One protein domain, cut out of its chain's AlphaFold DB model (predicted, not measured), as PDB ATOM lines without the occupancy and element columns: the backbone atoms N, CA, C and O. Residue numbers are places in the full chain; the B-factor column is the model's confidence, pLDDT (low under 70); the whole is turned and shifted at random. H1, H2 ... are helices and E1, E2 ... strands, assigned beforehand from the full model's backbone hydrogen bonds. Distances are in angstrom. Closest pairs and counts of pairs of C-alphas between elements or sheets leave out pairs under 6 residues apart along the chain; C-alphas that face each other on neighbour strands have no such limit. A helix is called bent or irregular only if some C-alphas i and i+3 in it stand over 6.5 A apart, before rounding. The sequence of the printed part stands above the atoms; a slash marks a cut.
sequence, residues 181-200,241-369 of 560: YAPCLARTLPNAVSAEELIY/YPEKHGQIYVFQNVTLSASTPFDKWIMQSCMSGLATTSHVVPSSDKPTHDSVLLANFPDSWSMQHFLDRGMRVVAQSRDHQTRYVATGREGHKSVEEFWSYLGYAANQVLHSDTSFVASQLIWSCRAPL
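Overview. This is residues 181 to 200 and 241 to 369 of the 560 residues of an uncharacterized protein of Aspergillus niger (strain CBS 513.88 / FGSC A1513) (UniProt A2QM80). A strongly twisted sheet of seven strands runs through the domain, with the long, bent strand E2 joining its parts: E1 and E3 on one side, and E7, E4, E5 and E6 following one another on the other. Helices H2 and H3 lie toward one end of the whole and short H1 on E1 at the opposite end, while a long unnamed stretch, residues 257 to 279, winds over one face of the sheet. The printed part has 149 residues with, in order, H1, E1, E2, E3, E4, H2, E5, H3, E6 and E7; the class is mixed helices and strands, with 72 residues, under half, in named elements. The sheet is branched and mixed parallel and antiparallel; the whole is compact, with a radius of gyration of the C-alphas of 14.1 A and spans of 43 by 40 by 26 A.

Arrangement. H1, residues 182 to 185, is on the sheet at a height of 6.4 A, only just over E1, residues 192 to 200, on which 3 of its 4 C-alphas fall; the closest C-alphas are those of Pro 183 and Ala 195, 4.8 A. E1 is antiparallel to E2, residues 244 to 256, with N 196 and O 248 2.8 A apart. E2 bends by 118 degrees at residue 253 and forms a hairpin with E3, residues 280 to 282, where N 255 and O 281 are 2.8 A apart. On the other side of E2 is antiparallel E7, residues 357 to 363, with N 251 and O 361 2.9 A apart. E4, residues 289 to 294, is parallel to E7, with N 292 and O 360 2.9 A apart. H2, residues 303 to 316, only grazes the sheet with residues 310 to 316, and is only just irregular: C-alphas 308 and 311 are 6.6 A apart. E4, H2 and E5, residues 324 to 327, make a strand-helix-strand unit, two parallel neighbour strands with a helix between, its crossover right-handed; N 326 and O 293 are 2.8 A apart. E5, H3, residues 333 to 341, and E6, residues 349 to 351, make another right-handed one, with N 350 and O 325 2.8 A apart. H2, with residues 303 to 306 alone, and H3 only just touch, only at their ends, with 3 pairs of C-alphas within 8 A, the closest those of Met 303 and Val 335, 5.8 A. Every O i to N i+4 pair is within hydrogen-bond range in H3, and 8 of 10 in H2; H1 is too short for one.

Along the chain. H1 begins at C-alpha 182, (-9.990, 37.415, 39.320). E1 is 22.9 A long, E2 26.4 A, H2 18.7 A, E7 13.9 A, E4 12.5 A and H3 12.3 A. E7 ends at C-alpha 363, (-15.804, 32.481, 31.344).

Size, cuts and confidence. The C-alphas farthest apart are those of Tyr 241 and Lys 286, 44.4 A. Residues 201 to 240 are not printed; C-alphas 200 and 241 are 10.3 A apart across the cut. The link E2 to E3 is long, 23 residues. The mean pLDDT of the printed part is 93.6, and residue 354 is under 70.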
ATOM      1  N   TYR A 181      -5.767  39.446  40.557       96.50
ATOM      2  CA  TYR A 181      -6.551  38.224  40.766       96.50
ATOM      3  C   TYR A 181      -8.011  38.434  40.365       96.50
ATOM      4  O   TYR A 181      -8.553  39.540  40.483       96.50
ATOM      5  N   ALA A 182      -8.666  37.358  39.930       97.44
ATOM      6  CA  ALA A 182      -9.990  37.415  39.320       97.44
ATOM      7  C   ALA A 182     -11.057  38.147  40.167       97.44
ATOM      8  O   ALA A 182     -11.724  39.026  39.612       97.44
ATOM      9  N   PRO A 183     -11.188  37.930  41.498       97.94
ATOM     10  CA  PRO A 183     -12.161  38.664  42.317       97.94
ATOM     11  C   PRO A 183     -11.944  40.183  42.339       97.94
ATOM     12  O   PRO A 183     -12.894  40.947  42.503       97.94
ATOM     13  N   CYS A 184     -10.693  40.640  42.208       97.56
ATOM     14  CA  CYS A 184     -10.368  42.064  42.174       97.56
ATOM     15  C   CYS A 184     -10.596  42.657  40.783       97.56
ATOM     16  O   CYS A 184     -11.191  43.729  40.677       97.56
ATOM     17  N   LEU A 185     -10.205  41.935  39.729       96.00
ATOM     18  CA  LEU A 185     -10.463  42.331  38.344       96.00
ATOM     19  C   LEU A 185     -11.963  42.406  38.031       96.00
ATOM     20  O   LEU A 185     -12.394  43.314  37.332       96.00
ATOM     21  N   ALA A 186     -12.786  41.521  38.595       96.88
ATOM     22  CA  ALA A 186     -14.235  41.548  38.385       96.88
ATOM     23  C   ALA A 186     -14.888  42.883  38.776       96.88
ATOM     24  O   ALA A 186     -15.861  43.287  38.153       96.88
ATOM     25  N   ARG A 187     -14.325  43.620  39.746       95.50
ATOM     26  CA  ARG A 187     -14.838  44.940  40.157       95.50
ATOM     27  C   ARG A 187     -14.703  46.011  39.076       95.50
ATOM     28  O   ARG A 187     -15.385  47.029  39.155       95.50
ATOM     29  N   THR A 188     -13.802  45.821  38.114       94.12
ATOM     30  CA  THR A 188     -13.570  46.760  37.008       94.12
ATOM     31  C   THR A 188     -14.155  46.266  35.689       94.12
ATOM     32  O   THR A 188     -14.229  47.037  34.733       94.12
ATOM     33  N   LEU A 189     -14.587  45.004  35.628       95.81
ATOM     34  CA  LEU A 189     -15.177  44.401  34.444       95.81
ATOM     35  C   LEU A 189     -16.691  44.664  34.408       95.81
ATOM     36  O   LEU A 189     -17.407  44.265  35.329       95.81
ATOM     37  N   PRO A 190     -17.211  45.297  33.343       94.19
ATOM     38  CA  PRO A 190     -18.645  45.482  33.171       94.19
ATOM     39  C   PRO A 190     -19.394  44.151  33.231       94.19
ATOM     40  O   PRO A 190     -18.976  43.167  32.619       94.19
ATOM     41  N   ASN A 191     -20.515  44.136  33.950       96.38
ATOM     42  CA  ASN A 191     -21.419  42.993  34.073       96.38
ATOM     43  C   ASN A 191     -20.804  41.701  34.653       96.38
ATOM     44  O   ASN A 191     -21.488  40.677  34.682       96.38
ATOM     45  N   ALA A 192     -19.561  41.720  35.146       97.50
ATOM     46  CA  ALA A 192     -19.005  40.629  35.940       97.50
ATOM     47  C   ALA A 192     -19.592  40.696  37.357       97.50
ATOM     48  O   ALA A 192     -19.345  41.645  38.096       97.50
ATOM     49  N   VAL A 193     -20.391  39.699  37.739       97.00
ATOM     50  CA  VAL A 193     -21.085  39.681  39.041       97.00
ATOM     51  C   VAL A 193     -20.341  38.896  40.111       97.00
ATOM     52  O   VAL A 193     -20.513  39.150  41.301       97.00
ATOM     53  N   SER A 194     -19.497  37.955  39.699       96.69
ATOM     54  CA  SER A 194     -18.571  37.249  40.575       96.69
ATOM     55  C   SER A 194     -17.383  36.732  39.775       96.69
ATOM     56  O   SER A 194     -17.431  36.622  38.546       96.69
ATOM     57  N   ALA A 195     -16.297  36.435  40.478       97.75
ATOM     58  CA  ALA A 195     -15.134  35.797  39.892       97.75
ATOM     59  C   ALA A 195     -14.351  35.014  40.938       97.75
ATOM     60  O   ALA A 195     -14.456  35.270  42.138       97.75
ATOM     61  N   GLU A 196     -13.559  34.069  40.453       97.62
ATOM     62  CA  GLU A 196     -12.828  33.112  41.264       97.62
ATOM     63  C   GLU A 196     -11.411  32.963  40.732       97.62
ATOM     64  O   GLU A 196     -11.200  32.721  39.542       97.62
ATOM     65  N   GLU A 197     -10.442  33.115  41.628       97.75
ATOM     66  CA  GLU A 197      -9.053  32.764  41.368       97.75
ATOM     67  C   GLU A 197      -8.806  31.356  41.912       97.75
ATOM     68  O   GLU A 197      -9.097  31.069  43.077       97.75
ATOM     69  N   LEU A 198      -8.264  30.483  41.069       97.25
ATOM     70  CA  LEU A 198      -7.888  29.120  41.418       97.25
ATOM     71  C   LEU A 198      -6.370  29.009  41.395       97.25
ATOM     72  O   LEU A 198      -5.756  29.111  40.336       97.25
ATOM     73  N   ILE A 199      -5.773  28.789  42.560       96.19
ATOM     74  CA  ILE A 199      -4.325  28.688  42.729       96.19
ATOM     75  C   ILE A 199      -3.962  27.212  42.851       96.19
ATOM     76  O   ILE A 199      -4.257  26.559  43.852       96.19
ATOM     77  N   TYR A 200      -3.365  26.677  41.795       95.69
ATOM     78  CA  TYR A 200      -3.013  25.275  41.648       95.69
ATOM     79  C   TYR A 200      -1.611  25.009  42.208       95.69
ATOM     80  O   TYR A 200      -0.648  25.591  41.697       95.69
ATOM     81  N   TYR A 241       7.064  21.959  37.788       96.19
ATOM     82  CA  TYR A 241       5.960  22.793  37.337       96.19
ATOM     83  C   TYR A 241       5.650  23.768  38.473       96.19
ATOM     84  O   TYR A 241       5.296  23.300  39.565       96.19
ATOM     85  N   PRO A 242       5.835  25.084  38.264       94.75
ATOM     86  CA  PRO A 242       5.552  26.087  39.278       94.75
ATOM     87  C   PRO A 242       4.047  26.185  39.532       94.75
ATOM     88  O   PRO A 242       3.239  25.594  38.807       94.75
ATOM     89  N   GLU A 243       3.682  26.953  40.554       94.56
ATOM     90  CA  GLU A 243       2.291  27.290  40.842       94.56
ATOM     91  C   GLU A 243       1.620  27.865  39.588       94.56
ATOM     92  O   GLU A 243       2.218  28.627  38.816       94.56
ATOM     93  N   LYS A 244       0.376  27.451  39.344       94.06
ATOM     94  CA  LYS A 244      -0.417  27.929  38.211       94.06
ATOM     95  C   LYS A 244      -1.711  28.545  38.703       94.06
ATOM     96  O   LYS A 244      -2.244  28.173  39.740       94.06
ATOM     97  N   HIS A 245      -2.230  29.460  37.905       94.75
ATOM     98  CA  HIS A 245      -3.434  30.211  38.206       94.75
ATOM     99  C   HIS A 245      -4.485  29.928  37.142       94.75
ATOM    100  O   HIS A 245      -4.173  29.950  35.954       94.75
ATOM    101  N   GLY A 246      -5.709  29.658  37.579       96.44
ATOM    102  CA  GLY A 246      -6.903  29.619  36.746       96.44
ATOM    103  C   GLY A 246      -7.879  30.702  37.168       96.44
ATOM    104  O   GLY A 246      -7.894  31.115  38.328       96.44
ATOM    105  N   GLN A 247      -8.697  31.163  36.228       96.94
ATOM    106  CA  GLN A 247      -9.654  32.231  36.488       96.94
ATOM    107  C   GLN A 247     -11.030  31.873  35.956       96.94
ATOM    108  O   GLN A 247     -11.181  31.444  34.813       96.94
ATOM    109  N   ILE A 248     -12.038  32.096  36.790       97.88
ATOM    110  CA  ILE A 248     -13.436  31.971  36.404       97.88
ATOM    111  C   ILE A 248     -14.105  33.320  36.620       97.88
ATOM    112  O   ILE A 248     -13.970  33.909  37.686       97.88
ATOM    113  N   TYR A 249     -14.843  33.804  35.626       98.12
ATOM    114  CA  TYR A 249     -15.703  34.979  35.758       98.12
ATOM    115  C   TYR A 249     -17.135  34.591  35.416       98.12
ATOM    116  O   TYR A 249     -17.381  33.874  34.445       98.12
ATOM    117  N   VAL A 250     -18.079  35.106  36.196       98.06
ATOM    118  CA  VAL A 250     -19.510  34.992  35.928       98.06
ATOM    119  C   VAL A 250     -19.999  36.350  35.456       98.06
ATOM    120  O   VAL A 250     -20.034  37.311  36.226       98.06
ATOM    121  N   PHE A 251     -20.378  36.430  34.188       98.25
ATOM    122  CA  PHE A 251     -20.968  37.624  33.594       98.25
ATOM    123  C   PHE A 251     -22.488  37.495  33.507       98.25
ATOM    124  O   PHE A 251     -22.993  36.384  33.344       98.25
ATOM    125  N   GLN A 252     -23.210  38.616  33.577       97.94
ATOM    126  CA  GLN A 252     -24.664  38.665  33.400       97.94
ATOM    127  C   GLN A 252     -25.092  39.585  32.260       97.94
ATOM    128  O   GLN A 252     -24.580  40.693  32.140       97.94
ATOM    129  N   ASN A 253     -26.084  39.167  31.472       97.69
ATOM    130  CA  ASN A 253     -26.636  39.948  30.358       97.69
ATOM    131  C   ASN A 253     -25.523  40.477  29.443       97.69
ATOM    132  O   ASN A 253     -25.244  41.676  29.373       97.69
ATOM    133  N   VAL A 254     -24.817  39.546  28.810       97.31
ATOM    134  CA  VAL A 254     -23.670  39.843  27.950       97.31
ATOM    135  C   VAL A 254     -23.837  39.198  26.589       97.31
ATOM    136  O   VAL A 254     -24.427  38.127  26.461       97.31
ATOM    137  N   THR A 255     -23.276  39.841  25.578       95.69
ATOM    138  CA  THR A 255     -23.088  39.262  24.254       95.69
ATOM    139  C   THR A 255     -21.677  38.699  24.177       95.69
ATOM    140  O   THR A 255     -20.707  39.385  24.521       95.69
ATOM    141  N   LEU A 256     -21.544  37.453  23.721       93.31
ATOM    142  CA  LEU A 256     -20.252  36.965  23.247       93.31
ATOM    143  C   LEU A 256     -20.034  37.541  21.844       93.31
ATOM    144  O   LEU A 256     -20.899  37.420  20.987       93.31
ATOM    145  N   SER A 257     -18.914  38.227  21.630       88.81
ATOM    146  CA  SER A 257     -18.620  38.921  20.377       88.81
ATOM    147  C   SER A 257     -18.361  37.943  19.235       88.81
ATOM    148  O   SER A 257     -17.601  36.982  19.398       88.81
ATOM    149  N   ALA A 258     -18.853  38.289  18.039       84.00
ATOM    150  CA  ALA A 258     -18.614  37.541  16.805       84.00
ATOM    151  C   ALA A 258     -17.122  37.401  16.456       84.00
ATOM    152  O   ALA A 258     -16.733  36.505  15.710       84.00
ATOM    153  N   SER A 259     -16.272  38.265  17.022       85.38
ATOM    154  CA  SER A 259     -14.816  38.208  16.880       85.38
ATOM    155  C   SER A 259     -14.132  37.180  17.788       85.38
ATOM    156  O   SER A 259     -12.901  37.120  17.800       85.38
ATOM    157  N   THR A 260     -14.887  36.397  18.566       86.69
ATOM    158  CA  THR A 260     -14.324  35.345  19.420       86.69
ATOM    159  C   THR A 260     -13.624  34.295  18.551       86.69
ATOM    160  O   THR A 260     -14.257  33.678  17.693       86.69
ATOM    161  N   PRO A 261     -12.319  34.064  18.748       88.31
ATOM    162  CA  PRO A 261     -11.516  33.258  17.839       88.31
ATOM    163  C   PRO A 261     -11.599  31.767  18.188       88.31
ATOM    164  O   PRO A 261     -10.651  31.190  18.726       88.31
ATOM    165  N   PHE A 262     -12.740  31.143  17.905       90.44
ATOM    166  CA  PHE A 262     -12.910  29.702  18.087       90.44
ATOM    167  C   PHE A 262     -11.996  28.882  17.165       90.44
ATOM    168  O   PHE A 262     -11.709  29.289  16.038       90.44
ATOM    169  N   ASP A 263     -11.534  27.722  17.651       90.31
ATOM    170  CA  ASP A 263     -10.651  26.784  16.934       90.31
ATOM    171  C   ASP A 263      -9.327  27.372  16.430       90.31
ATOM    172  O   ASP A 263      -8.744  26.892  15.456       90.31
ATOM    173  N   LYS A 264      -8.816  28.425  17.073       90.69
ATOM    174  CA  LYS A 264      -7.550  29.043  16.671       90.69
ATOM    175  C   LYS A 264      -6.411  28.697  17.626       90.69
ATOM    176  O   LYS A 264      -6.535  28.796  18.848       90.69
ATOM    177  N   TRP A 265      -5.265  28.349  17.041       91.00
ATOM    178  CA  TRP A 265      -3.974  28.219  17.719       91.00
ATOM    179  C   TRP A 265      -3.387  29.596  18.016       91.00
ATOM    180  O   TRP A 265      -2.443  30.048  17.373       91.00
ATOM    181  N   ILE A 266      -4.001  30.298  18.964       90.38
ATOM    182  CA  ILE A 266      -3.608  31.652  19.345       90.38
ATOM    183  C   ILE A 266      -3.586  31.812  20.862       90.38
ATOM    184  O   ILE A 266      -4.158  31.026  21.618       90.38
ATOM    185  N   MET A 267      -2.943  32.884  21.306       87.44
ATOM    186  CA  MET A 267      -2.754  33.186  22.719       87.44
ATOM    187  C   MET A 267      -4.037  33.618  23.444       87.44
ATOM    188  O   MET A 267      -4.034  33.709  24.665       87.44
ATOM    189  N   GLN A 268      -5.137  33.868  22.737       87.19
ATOM    190  CA  GLN A 268      -6.423  34.246  23.329       87.19
ATOM    191  C   GLN A 268      -7.312  33.038  23.672       87.19
ATOM    192  O   GLN A 268      -8.353  33.214  24.305       87.19
ATOM    193  N   SER A 269      -6.920  31.824  23.279       90.00
ATOM    194  CA  SER A 269      -7.652  30.590  23.588       90.00
ATOM    195  C   SER A 269      -7.612  30.280  25.090       90.00
ATOM    196  O   SER A 269      -6.678  30.673  25.792       90.00
ATOM    197  N   CYS A 270      -8.597  29.540  25.609       92.88
ATOM    198  CA  CYS A 270      -8.828  29.416  27.051       92.88
ATOM    199  C   CYS A 270      -7.695  28.771  27.864       92.88
ATOM    200  O   CYS A 270      -7.725  28.853  29.085       92.88
ATOM    201  N   MET A 271      -6.704  28.146  27.235       89.25
ATOM    202  CA  MET A 271      -5.577  27.504  27.932       89.25
ATOM    203  C   MET A 271      -4.342  28.396  28.058       89.25
ATOM    204  O   MET A 271      -3.316  27.975  28.584       89.25
ATOM    205  N   SER A 272      -4.419  29.618  27.539       88.19
ATOM    206  CA  SER A 272      -3.329  30.581  27.569       88.19
ATOM    207  C   SER A 272      -3.510  31.574  28.712       88.19
ATOM    208  O   SER A 272      -4.623  32.032  28.976       88.19
ATOM    209  N   GLY A 273      -2.400  31.989  29.333       85.81
ATOM    210  CA  GLY A 273      -2.391  33.095  30.298       85.81
ATOM    211  C   GLY A 273      -2.827  34.437  29.690       85.81
ATOM    212  O   GLY A 273      -3.240  35.337  30.416       85.81
ATOM    213  N   LEU A 274      -2.803  34.554  28.358       89.44
ATOM    214  CA  LEU A 274      -3.205  35.745  27.605       89.44
ATOM    215  C   LEU A 274      -4.671  35.712  27.135       89.44
ATOM    216  O   LEU A 274      -5.102  36.619  26.418       89.44
ATOM    217  N   ALA A 275      -5.461  34.711  27.542       92.12
ATOM    218  CA  ALA A 275      -6.897  34.703  27.270       92.12
ATOM    219  C   ALA A 275      -7.549  35.981  27.820       92.12
ATOM    220  O   ALA A 275      -7.263  36.401  28.946       92.12
ATOM    221  N   THR A 276      -8.416  36.608  27.024       91.50
ATOM    222  CA  THR A 276      -9.012  37.919  27.322       91.50
ATOM    223  C   THR A 276     -10.524  37.831  27.504       91.50
ATOM    224  O   THR A 276     -11.208  37.065  26.822       91.50
ATOM    225  N   THR A 277     -11.055  38.648  28.411       94.19
ATOM    226  CA  THR A 277     -12.498  38.841  28.613       94.19
ATOM    227  C   THR A 277     -13.089  39.871  27.649       94.19
ATOM    228  O   THR A 277     -14.301  40.023  27.609       94.19
ATOM    229  N   SER A 278     -12.277  40.546  26.824       92.38
ATOM    230  CA  SER A 278     -12.721  41.618  25.912       92.38
ATOM    231  C   SER A 278     -13.729  41.185  24.843       92.38
ATOM    232  O   SER A 278     -14.335  42.033  24.197       92.38
ATOM    233  N   HIS A 279     -13.895  39.879  24.624       91.12
ATOM    234  CA  HIS A 279     -14.934  39.343  23.744       91.12
ATOM    235  C   HIS A 279     -16.305  39.251  24.424       91.12
ATOM    236  O   HIS A 279     -17.289  38.977  23.752       91.12
ATOM    237  N   VAL A 280     -16.379  39.469  25.736       94.62
ATOM    238  CA  VAL A 280     -17.618  39.493  26.507       94.62
ATOM    239  C   VAL A 280     -18.015  40.951  26.702       94.62
ATOM    240  O   VAL A 280     -17.326  41.696  27.400       94.62
ATOM    241  N   VAL A 281     -19.105  41.372  26.065       94.94
ATOM    242  CA  VAL A 281     -19.562  42.769  26.096       94.94
ATOM    243  C   VAL A 281     -20.930  42.878  26.772       94.94
ATOM    244  O   VAL A 281     -21.766  41.997  26.573       94.94
ATOM    245  N   PRO A 282     -21.198  43.934  27.564       95.94
ATOM    246  CA  PRO A 282     -22.531  44.190  28.103       95.94
ATOM    247  C   PRO A 282     -23.590  44.211  27.007       95.94
ATOM    248  O   PRO A 282     -23.363  44.768  25.934       95.94
ATOM    249  N   SER A 283     -24.752  43.637  27.299       95.06
ATOM    250  CA  SER A 283     -25.891  43.623  26.392       95.06
ATOM    251  C   SER A 283     -27.167  44.034  27.113       95.06
ATOM    252  O   SER A 283     -27.413  43.646  28.255       95.06
ATOM    253  N   SER A 284     -27.983  44.834  26.431       94.44
ATOM    254  CA  SER A 284     -29.359  45.156  26.824       94.44
ATOM    255  C   SER A 284     -30.396  44.328  26.064       94.44
ATOM    256  O   SER A 284     -31.594  44.476  26.305       94.44
ATOM    257  N   ASP A 285     -29.951  43.499  25.120       94.75
ATOM    258  CA  ASP A 285     -30.833  42.704  24.279       94.75
ATOM    259  C   ASP A 285     -31.440  41.548  25.073       94.75
ATOM    260  O   ASP A 285     -30.904  41.094  26.088       94.75
ATOM    261  N   LYS A 286     -32.583  41.042  24.597       95.19
ATOM    262  CA  LYS A 286     -33.206  39.864  25.197       95.19
ATOM    263  C   LYS A 286     -32.251  38.665  25.062       95.19
ATOM    264  O   LYS A 286     -31.879  38.341  23.933       95.19
ATOM    265  N   PRO A 287     -31.912  37.969  26.162       96.06
ATOM    266  CA  PRO A 287     -31.059  36.790  26.096       96.06
ATOM    267  C   PRO A 287     -31.610  35.709  25.162       96.06
ATOM    268  O   PRO A 287     -32.792  35.364  25.223       96.06
ATOM    269  N   THR A 288     -30.738  35.166  24.314       96.06
ATOM    270  CA  THR A 288     -31.012  33.995  23.471       96.06
ATOM    271  C   THR A 288     -30.721  32.694  24.219       96.06
ATOM    272  O   THR A 288     -31.343  31.673  23.929       96.06
ATOM    273  N   HIS A 289     -29.831  32.738  25.218       96.00
ATOM    274  CA  HIS A 289     -29.511  31.613  26.096       96.00
ATOM    275  C   HIS A 289     -29.500  32.024  27.574       96.00
ATOM    276  O   HIS A 289     -29.079  33.123  27.944       96.00
ATOM    277  N   ASP A 290     -29.930  31.113  28.446       95.56
ATOM    278  CA  ASP A 290     -30.021  31.383  29.885       95.56
ATOM    279  C   ASP A 290     -28.631  31.374  30.545       95.56
ATOM    280  O   ASP A 290     -28.215  32.355  31.152       95.56
ATOM    281  N   SER A 291     -27.884  30.279  30.392       97.56
ATOM    282  CA  SER A 291     -26.576  30.073  31.031       97.56
ATOM    283  C   SER A 291     -25.631  29.324  30.094       97.56
ATOM    284  O   SER A 291     -25.985  28.228  29.642       97.56
ATOM    285  N   VAL A 292     -24.448  29.876  29.831       97.69
ATOM    286  CA  VAL A 292     -23.484  29.334  28.863       97.69
ATOM    287  C   VAL A 292     -22.096  29.217  29.493       97.69
ATOM    288  O   VAL A 292     -21.620  30.170  30.104       97.69
ATOM    289  N   LEU A 293     -21.424  28.076  29.329       97.31
ATOM    290  CA  LEU A 293     -19.993  27.917  29.609       97.31
ATOM    291  C   LEU A 293     -19.185  28.215  28.343       97.31
ATOM    292  O   LEU A 293     -19.438  27.608  27.307       97.31
ATOM    293  N   LEU A 294     -18.187  29.094  28.411       95.69
ATOM    294  CA  LEU A 294     -17.248  29.288  27.305       95.69
ATOM    295  C   LEU A 294     -16.110  28.260  27.375       95.69
ATOM    296  O   LEU A 294     -15.256  28.335  28.258       95.69
ATOM    297  N   ALA A 295     -16.061  27.354  26.399       94.62
ATOM    298  CA  ALA A 295     -14.999  26.371  26.206       94.62
ATOM    299  C   ALA A 295     -14.295  26.593  24.854       94.62
ATOM    300  O   ALA A 295     -14.430  25.798  23.923       94.62
ATOM    301  N   ASN A 296     -13.543  27.695  24.745       92.25
ATOM    302  CA  ASN A 296     -12.786  28.035  23.536       92.25
ATOM    303  C   ASN A 296     -11.364  27.445  23.561       92.25
ATOM    304  O   ASN A 296     -10.496  27.927  24.290       92.25
ATOM    305  N   PHE A 297     -11.103  26.439  22.732       93.12
ATOM    306  CA  PHE A 297      -9.788  25.824  22.561       93.12
ATOM    307  C   PHE A 297      -9.539  25.498  21.078       93.12
ATOM    308  O   PHE A 297     -10.501  25.350  20.325       93.12
ATOM    309  N   PRO A 298      -8.269  25.451  20.630       92.38
ATOM    310  CA  PRO A 298      -7.950  25.091  19.254       92.38
ATOM    311  C   PRO A 298      -8.378  23.661  18.939       92.38
ATOM    312  O   PRO A 298      -8.319  22.793  19.809       92.38
ATOM    313  N   ASP A 299      -8.741  23.441  17.676       92.56
ATOM    314  CA  ASP A 299      -9.090  22.130  17.136       92.56
ATOM    315  C   ASP A 299     -10.098  21.353  17.993       92.56
ATOM    316  O   ASP A 299      -9.923  20.166  18.273       92.56
ATOM    317  N   SER A 300     -11.184  22.020  18.390       93.38
ATOM    318  CA  SER A 300     -12.193  21.459  19.299       93.38
ATOM    319  C   SER A 300     -12.883  20.192  18.797       93.38
ATOM    320  O   SER A 300     -13.430  19.417  19.578       93.38
ATOM    321  N   TRP A 301     -12.770  19.940  17.499       92.12
ATOM    322  CA  TRP A 301     -13.253  18.761  16.801       92.12
ATOM    323  C   TRP A 301     -12.427  17.486  17.031       92.12
ATOM    324  O   TRP A 301     -12.901  16.384  16.744       92.12
ATOM    325  N   SER A 302     -11.180  17.625  17.488       91.69
ATOM    326  CA  SER A 302     -10.232  16.524  17.663       91.69
ATOM    327  C   SER A 302     -10.319  15.945  19.071       91.69
ATOM    328  O   SER A 302     -10.186  16.673  20.054       91.69
ATOM    329  N   MET A 303     -10.440  14.617  19.187       91.25
ATOM    330  CA  MET A 303     -10.398  13.915  20.479       91.25
ATOM    331  C   MET A 303      -9.150  14.282  21.292       91.25
ATOM    332  O   MET A 303      -9.250  14.536  22.487       91.25
ATOM    333  N   GLN A 304      -7.981  14.329  20.649       90.25
ATOM    334  CA  GLN A 304      -6.725  14.681  21.311       90.25
ATOM    335  C   GLN A 304      -6.833  16.053  21.994       90.25
ATOM    336  O   GLN A 304      -6.563  16.171  23.188       90.25
ATOM    337  N   HIS A 305      -7.296  17.066  21.257       92.06
ATOM    338  CA  HIS A 305      -7.352  18.436  21.767       92.06
ATOM    339  C   HIS A 305      -8.527  18.685  22.711       92.06
ATOM    340  O   HIS A 305      -8.456  19.516  23.620       92.06
ATOM    341  N   PHE A 306      -9.591  17.900  22.576       94.69
ATOM    342  CA  PHE A 306     -10.635  17.839  23.581       94.69
ATOM    343  C   PHE A 306     -10.083  17.359  24.933       94.69
ATOM    344  O   PHE A 306     -10.318  18.004  25.955       94.69
ATOM    345  N   LEU A 307      -9.311  16.267  24.951       92.69
ATOM    346  CA  LEU A 307      -8.765  15.691  26.184       92.69
ATOM    347  C   LEU A 307      -7.654  16.545  26.805       92.69
ATOM    348  O   LEU A 307      -7.628  16.719  28.027       92.69
ATOM    349  N   ASP A 308      -6.742  17.083  25.992       89.25
ATOM    350  CA  ASP A 308      -5.603  17.852  26.499       89.25
ATOM    351  C   ASP A 308      -5.970  19.301  26.892       89.25
ATOM    352  O   ASP A 308      -5.378  19.825  27.840       89.25
ATOM    353  N   ARG A 309      -6.984  19.920  26.255       92.69
ATOM    354  CA  ARG A 309      -7.389  21.327  26.470       92.69
ATOM    355  C   ARG A 309      -8.836  21.482  26.914       92.69
ATOM    356  O   ARG A 309      -9.070  22.024  27.994       92.69
ATOM    357  N   GLY A 310      -9.802  21.029  26.114       94.06
ATOM    358  CA  GLY A 310     -11.232  21.250  26.381       94.06
ATOM    359  C   GLY A 310     -11.649  20.766  27.770       94.06
ATOM    360  O   GLY A 310     -12.256  21.497  28.557       94.06
ATOM    361  N   MET A 311     -11.180  19.578  28.137       93.94
ATOM    362  CA  MET A 311     -11.423  18.977  29.441       93.94
ATOM    363  C   MET A 311     -10.814  19.737  30.614       93.94
ATOM    364  O   MET A 311     -11.298  19.575  31.734       93.94
ATOM    365  N   ARG A 312      -9.797  20.575  30.399       94.69
ATOM    366  CA  ARG A 312      -9.220  21.432  31.446       94.69
ATOM    367  C   ARG A 312     -10.137  22.605  31.753       94.69
ATOM    368  O   ARG A 312     -10.383  22.889  32.922       94.69
ATOM    369  N   VAL A 313     -10.702  23.221  30.713       95.50
ATOM    370  CA  VAL A 313     -11.681  24.313  30.837       95.50
ATOM    371  C   VAL A 313     -12.939  23.834  31.560       95.50
ATOM    372  O   VAL A 313     -13.401  24.474  32.506       95.50
ATOM    373  N   VAL A 314     -13.461  22.670  31.162       96.06
ATOM    374  CA  VAL A 314     -14.651  22.073  31.787       96.06
ATOM    375  C   VAL A 314     -14.365  21.616  33.219       96.06
ATOM    376  O   VAL A 314     -15.165  21.861  34.119       96.06
ATOM    377  N   ALA A 315     -13.218  20.972  33.468       95.31
ATOM    378  CA  ALA A 315     -12.846  20.533  34.811       95.31
ATOM    379  C   ALA A 315     -12.705  21.708  35.789       95.31
ATOM    380  O   ALA A 315     -13.163  21.600  36.927       95.31
ATOM    381  N   GLN A 316     -12.112  22.816  35.336       95.94
ATOM    382  CA  GLN A 316     -11.955  24.038  36.119       95.94
ATOM    383  C   GLN A 316     -13.307  24.629  36.540       95.94
ATOM    384  O   GLN A 316     -13.492  24.981  37.699       95.94
ATOM    385  N   SER A 317     -14.265  24.691  35.616       94.38
ATOM    386  CA  SER A 317     -15.582  25.304  35.834       94.38
ATOM    387  C   SER A 317     -16.639  24.369  36.401       94.38
ATOM    388  O   SER A 317     -17.797  24.760  36.482       94.38
ATOM    389  N   ARG A 318     -16.288  23.143  36.805       87.56
ATOM    390  CA  ARG A 318     -17.283  22.107  37.125       87.56
ATOM    391  C   ARG A 318     -18.300  22.508  38.203       87.56
ATOM    392  O   ARG A 318     -19.419  21.999  38.197       87.56
ATOM    393  N   ASP A 319     -17.928  23.394  39.117       89.56
ATOM    394  CA  ASP A 319     -18.828  23.859  40.175       89.56
ATOM    395  C   ASP A 319     -19.882  24.865  39.663       89.56
ATOM    396  O   ASP A 319     -20.839  25.176  40.371       89.56
ATOM    397  N   HIS A 320     -19.752  25.326  38.415       91.94
ATOM    398  CA  HIS A 320     -20.738  26.123  37.698       91.94
ATOM    399  C   HIS A 320     -21.544  25.219  36.762       91.94
ATOM    400  O   HIS A 320     -21.046  24.731  35.748       91.94
ATOM    401  N   GLN A 321     -22.811  24.995  37.098       88.00
ATOM    402  CA  GLN A 321     -23.729  24.286  36.212       88.00
ATOM    403  C   GLN A 321     -24.263  25.249  35.156       88.00
ATOM    404  O   GLN A 321     -24.836  26.285  35.494       88.00
ATOM    405  N   THR A 322     -24.107  24.896  33.882       95.94
ATOM    406  CA  THR A 322     -24.683  25.644  32.766       95.94
ATOM    407  C   THR A 322     -25.549  24.734  31.909       95.94
ATOM    408  O   THR A 322     -25.321  23.534  31.792       95.94
ATOM    409  N   ARG A 323     -26.579  25.322  31.306       96.44
ATOM    410  CA  ARG A 323     -27.464  24.656  30.348       96.44
ATOM    411  C   ARG A 323     -26.819  24.461  28.978       96.44
ATOM    412  O   ARG A 323     -27.177  23.509  28.292       96.44
ATOM    413  N   TYR A 324     -25.930  25.371  28.587       97.44
ATOM    414  CA  TYR A 324     -25.249  25.374  27.296       97.44
ATOM    415  C   TYR A 324     -23.731  25.451  27.478       97.44
ATOM    416  O   TYR A 324     -23.238  25.954  28.495       97.44
ATOM    417  N   VAL A 325     -23.000  25.020  26.455       96.50
ATOM    418  CA  VAL A 325     -21.559  25.237  26.304       96.50
ATOM    419  C   VAL A 325     -21.279  25.803  24.914       96.50
ATOM    420  O   VAL A 325     -21.775  25.277  23.927       96.50
ATOM    421  N   ALA A 326     -20.508  26.883  24.831       95.88
ATOM    422  CA  ALA A 326     -20.055  27.472  23.577       95.88
ATOM    423  C   ALA A 326     -18.629  27.012  23.276       95.88
ATOM    424  O   ALA A 326     -17.719  27.211  24.088       95.88
ATOM    425  N   THR A 327     -18.437  26.397  22.114       95.38
ATOM    426  CA  THR A 327     -17.153  25.840  21.682       95.38
ATOM    427  C   THR A 327     -16.950  26.046  20.179       95.38
ATOM    428  O   THR A 327     -17.743  26.721  19.522       95.38
ATOM    429  N   GLY A 328     -15.847  25.532  19.638       93.75
ATOM    430  CA  GLY A 328     -15.567  25.618  18.212       93.75
ATOM    431  C   GLY A 328     -16.454  24.701  17.376       93.75
ATOM    432  O   GLY A 328     -17.612  24.431  17.702       93.75
ATOM    433  N   ARG A 329     -15.939  24.281  16.230       93.44
ATOM    434  CA  ARG A 329     -16.651  23.468  15.254       93.44
ATOM    435  C   ARG A 329     -17.047  22.113  15.836       93.44
ATOM    436  O   ARG A 329     -16.466  21.624  16.802       93.44
ATOM    437  N   GLU A 330     -18.048  21.512  15.214       93.81
ATOM    438  CA  GLU A 330     -18.514  20.178  15.570       93.81
ATOM    439  C   GLU A 330     -17.396  19.141  15.401       93.81
ATOM    440  O   GLU A 330     -16.570  19.221  14.482       93.81
ATOM    441  N   GLY A 331     -17.323  18.218  16.357       89.75
ATOM    442  CA  GLY A 331     -16.291  17.192  16.401       89.75
ATOM    443  C   GLY A 331     -16.710  15.887  15.760       89.75
ATOM    444  O   GLY A 331     -17.806  15.745  15.241       89.75
ATOM    445  N   HIS A 332     -15.804  14.915  15.795       85.56
ATOM    446  CA  HIS A 332     -16.160  13.541  15.457       85.56
ATOM    447  C   HIS A 332     -17.004  12.908  16.573       85.56
ATOM    448  O   HIS A 332     -17.010  13.391  17.707       85.56
ATOM    449  N   LYS A 333     -17.613  11.754  16.278       88.69
ATOM    450  CA  LYS A 333     -18.469  10.979  17.192       88.69
ATOM    451  C   LYS A 333     -17.940  10.868  18.633       88.69
ATOM    452  O   LYS A 333     -18.713  10.987  19.574       88.69
ATOM    453  N   SER A 334     -16.635  10.674  18.838       89.19
ATOM    454  CA  SER A 334     -16.061  10.590  20.191       89.19
ATOM    455  C   SER A 334     -16.153  11.905  20.973       89.19
ATOM    456  O   SER A 334     -16.428  11.888  22.168       89.19
ATOM    457  N   VAL A 335     -15.971  13.051  20.313       93.44
ATOM    458  CA  VAL A 335     -16.120  14.378  20.929       93.44
ATOM    459  C   VAL A 335     -17.583  14.663  21.263       93.44
ATOM    460  O   VAL A 335     -17.869  15.174  22.345       93.44
ATOM    461  N   GLU A 336     -18.513  14.285  20.384       93.62
ATOM    462  CA  GLU A 336     -19.956  14.356  20.661       93.62
ATOM    463  C   GLU A 336     -20.337  13.503  21.883       93.62
ATOM    464  O   GLU A 336     -21.025  13.976  22.792       93.62
ATOM    465  N   GLU A 337     -19.838  12.263  21.950       93.56
ATOM    466  CA  GLU A 337     -20.041  11.368  23.092       93.56
ATOM    467  C   GLU A 337     -19.468  11.970  24.384       93.56
ATOM    468  O   GLU A 337     -20.133  11.929  25.419       93.56
ATOM    469  N   PHE A 338     -18.294  12.609  24.343       95.00
ATOM    470  CA  PHE A 338     -17.752  13.285  25.522       95.00
ATOM    471  C   PHE A 338     -18.615  14.455  25.990       95.00
ATOM    472  O   PHE A 338     -18.841  14.580  27.194       95.00
ATOM    473  N   TRP A 339     -19.132  15.296  25.089       95.75
ATOM    474  CA  TRP A 339     -20.067  16.354  25.484       95.75
ATOM    475  C   TRP A 339     -21.321  15.780  26.145       95.75
ATOM    476  O   TRP A 339     -21.752  16.287  27.188       95.75
ATOM    477  N   SER A 340     -21.837  14.669  25.614       94.38
ATOM    478  CA  SER A 340     -22.956  13.946  26.215       94.38
ATOM    479  C   SER A 340     -22.625  13.443  27.626       94.38
ATOM    480  O   SER A 340     -23.415  13.660  28.546       94.38
ATOM    481  N   TYR A 341     -21.437  12.866  27.846       92.56
ATOM    482  CA  TYR A 341     -20.984  12.422  29.176       92.56
ATOM    483  C   TYR A 341     -20.832  13.580  30.169       92.56
ATOM    484  O   TYR A 341     -21.064  13.415  31.367       92.56
ATOM    485  N   LEU A 342     -20.505  14.777  29.678       93.56
ATOM    486  CA  LEU A 342     -20.457  16.000  30.481       93.56
ATOM    487  C   LEU A 342     -21.845  16.576  30.810       93.56
ATOM    488  O   LEU A 342     -21.934  17.516  31.603       93.56
ATOM    489  N   GLY A 343     -22.914  16.000  30.253       93.69
ATOM    490  CA  GLY A 343     -24.300  16.410  30.478       93.69
ATOM    491  C   GLY A 343     -24.833  17.425  29.466       93.69
ATOM    492  O   GLY A 343     -25.884  18.011  29.717       93.69
ATOM    493  N   TYR A 344     -24.142  17.633  28.342       95.25
ATOM    494  CA  TYR A 344     -24.597  18.503  27.258       95.25
ATOM    495  C   TYR A 344     -25.086  17.655  26.083       95.25
ATOM    496  O   TYR A 344     -24.300  17.005  25.396       95.25
ATOM    497  N   ALA A 345     -26.397  17.651  25.837       95.06
ATOM    498  CA  ALA A 345     -26.949  17.098  24.604       95.06
ATOM    499  C   ALA A 345     -26.485  17.919  23.385       95.06
ATOM    500  O   ALA A 345     -26.103  19.079  23.527       95.06
ATOM    501  N   ALA A 346     -26.571  17.360  22.174       94.25
ATOM    502  CA  ALA A 346     -26.095  18.026  20.953       94.25
ATOM    503  C   ALA A 346     -26.681  19.442  20.759       94.25
ATOM    504  O   ALA A 346     -25.965  20.377  20.428       94.25
ATOM    505  N   ASN A 347     -27.966  19.647  21.072       94.25
ATOM    506  CA  ASN A 347     -28.622  20.961  20.994       94.25
ATOM    507  C   ASN A 347     -28.255  21.937  22.135       94.25
ATOM    508  O   ASN A 347     -28.775  23.053  22.182       94.25
ATOM    509  N   GLN A 348     -27.414  21.512  23.076       96.31
ATOM    510  CA  GLN A 348     -26.864  22.320  24.166       96.31
ATOM    511  C   GLN A 348     -25.396  22.701  23.923       96.31
ATOM    512  O   GLN A 348     -24.847  23.512  24.672       96.31
ATOM    513  N   VAL A 349     -24.769  22.153  22.880       96.50
ATOM    514  CA  VAL A 349     -23.416  22.506  22.449       96.50
ATOM    515  C   VAL A 349     -23.526  23.512  21.304       96.50
ATOM    516  O   VAL A 349     -23.976  23.199  20.206       96.50
ATOM    517  N   LEU A 350     -23.154  24.758  21.577       95.38
ATOM    518  CA  LEU A 350     -23.201  25.859  20.623       95.38
ATOM    519  C   LEU A 350     -21.897  25.860  19.817       95.38
ATOM    520  O   LEU A 350     -20.873  26.385  20.265       95.38
ATOM    521  N   HIS A 351     -21.929  25.220  18.648       93.56
ATOM    522  CA  HIS A 351     -20.768  25.085  17.773       93.56
ATOM    523  C   HIS A 351     -20.551  26.319  16.912       93.56
ATOM    524  O   HIS A 351     -21.377  26.637  16.059       93.56
ATOM    525  N   SER A 352     -19.405  26.984  17.090       82.56
ATOM    526  CA  SER A 352     -19.029  28.181  16.319       82.56
ATOM    527  C   SER A 352     -20.092  29.290  16.332       82.56
ATOM    528  O   SER A 352     -20.074  30.175  15.476       82.56
ATOM    529  N   ASP A 353     -21.004  29.261  17.308       78.69
ATOM    530  CA  ASP A 353     -21.972  30.322  17.531       78.69
ATOM    531  C   ASP A 353     -21.271  31.433  18.301       78.69
ATOM    532  O   ASP A 353     -21.003  31.345  19.503       78.69
ATOM    533  N   THR A 354     -20.892  32.467  17.563       69.75
ATOM    534  CA  THR A 354     -20.105  33.575  18.088       69.75
ATOM    535  C   THR A 354     -20.952  34.803  18.364       69.75
ATOM    536  O   THR A 354     -20.393  35.819  18.748       69.75
ATOM    537  N   SER A 355     -22.273  34.754  18.174       80.19
ATOM    538  CA  SER A 355     -23.125  35.943  18.245       80.19
ATOM    539  C   SER A 355     -24.426  35.645  18.981       80.19
ATOM    540  O   SER A 355     -25.519  35.759  18.423       80.19
ATOM    541  N   PHE A 356     -24.301  35.320  20.265       93.31
ATOM    542  CA  PHE A 356     -25.439  35.092  21.143       93.31
ATOM    543  C   PHE A 356     -25.424  36.012  22.363       93.31
ATOM    544  O   PHE A 356     -24.374  36.488  22.806       93.31
ATOM    545  N   VAL A 357     -26.611  36.220  22.934       96.31
ATOM    546  CA  VAL A 357     -26.807  36.966  24.180       96.31
ATOM    547  C   VAL A 357     -27.090  35.969  25.295       96.31
ATOM    548  O   VAL A 357     -28.055  35.207  25.224       96.31
ATOM    549  N   ALA A 358     -26.264  35.968  26.336       97.12
ATOM    550  CA  ALA A 358     -26.430  35.099  27.492       97.12
ATOM    551  C   ALA A 358     -26.896  35.884  28.720       97.12
ATOM    552  O   ALA A 358     -26.302  36.906  29.077       97.12
ATOM    553  N   SER A 359     -27.914  35.366  29.415       97.88
ATOM    554  CA  SER A 359     -28.305  35.911  30.725       97.88
ATOM    555  C   SER A 359     -27.185  35.696  31.740       97.88
ATOM    556  O   SER A 359     -26.933  36.565  32.568       97.88
ATOM    557  N   GLN A 360     -26.481  34.565  31.641       98.12
ATOM    558  CA  GLN A 360     -25.277  34.248  32.396       98.12
ATOM    559  C   GLN A 360     -24.221  33.591  31.495       98.12
ATOM    560  O   GLN A 360     -24.495  32.592  30.830       98.12
ATOM    561  N   LEU A 361     -22.992  34.108  31.509       97.81
ATOM    562  CA  LEU A 361     -21.843  33.507  30.826       97.81
ATOM    563  C   LEU A 361     -20.752  33.169  31.847       97.81
ATOM    564  O   LEU A 361     -20.263  34.052  32.552       97.81
ATOM    565  N   ILE A 362     -20.351  31.900  31.893       98.12
ATOM    566  CA  ILE A 362     -19.207  31.419  32.666       98.12
ATOM    567  C   ILE A 362     -17.982  31.451  31.758       98.12
ATOM    568  O   ILE A 362     -17.823  30.626  30.857       98.12
ATOM    569  N   TRP A 363     -17.104  32.416  31.994       97.19
ATOM    570  CA  TRP A 363     -15.804  32.481  31.344       97.19
ATOM    571  C   TRP A 363     -14.813  31.695  32.201       97.19
ATOM    572  O   TRP A 363     -14.449  32.158  33.275       97.19
ATOM    573  N   SER A 364     -14.399  30.508  31.754       95.44
ATOM    574  CA  SER A 364     -13.483  29.617  32.494       95.44
ATOM    575  C   SER A 364     -12.161  29.400  31.757       95.44
ATOM    576  O   SER A 364     -11.629  28.289  31.681       95.44
ATOM    577  N   CYS A 365     -11.641  30.466  31.164       94.06
ATOM    578  CA  CYS A 365     -10.358  30.430  30.489       94.06
ATOM    579  C   CYS A 365      -9.182  30.593  31.482       94.06
ATOM    580  O   CYS A 365      -9.338  30.516  32.702       94.06
ATOM    581  N   ARG A 366      -7.968  30.761  30.944       94.94
ATOM    582  CA  ARG A 366      -6.682  30.681  31.658       94.94
ATOM    583  C   ARG A 366      -6.532  29.387  32.458       94.94
ATOM    584  O   ARG A 366      -5.840  29.369  33.465       94.94
ATOM    585  N   ALA A 367      -7.187  28.308  32.037       95.38
ATOM    586  CA  ALA A 367      -7.040  27.034  32.720       95.38
ATOM    587  C   ALA A 367      -5.615  26.495  32.494       95.38
ATOM    588  O   ALA A 367      -5.098  26.592  31.376       95.38
ATOM    589  N   PRO A 368      -4.947  25.932  33.515       94.38
ATOM    590  CA  PRO A 368      -3.661  25.275  33.319       94.38
ATOM    591  C   PRO A 368      -3.773  24.096  32.347       94.38
ATOM    592  O   PRO A 368      -4.630  23.226  32.507       94.38
ATOM    593  N   LEU A 369      -2.879  24.035  31.355       91.69
ATOM    594  CA  LEU A 369      -2.847  22.934  30.384       91.69
ATOM    595  C   LEU A 369      -2.579  21.580  31.058       91.69
ATOM    596  O   LEU A 369      -3.230  20.586  30.748       91.69
TER     597      LEU A 369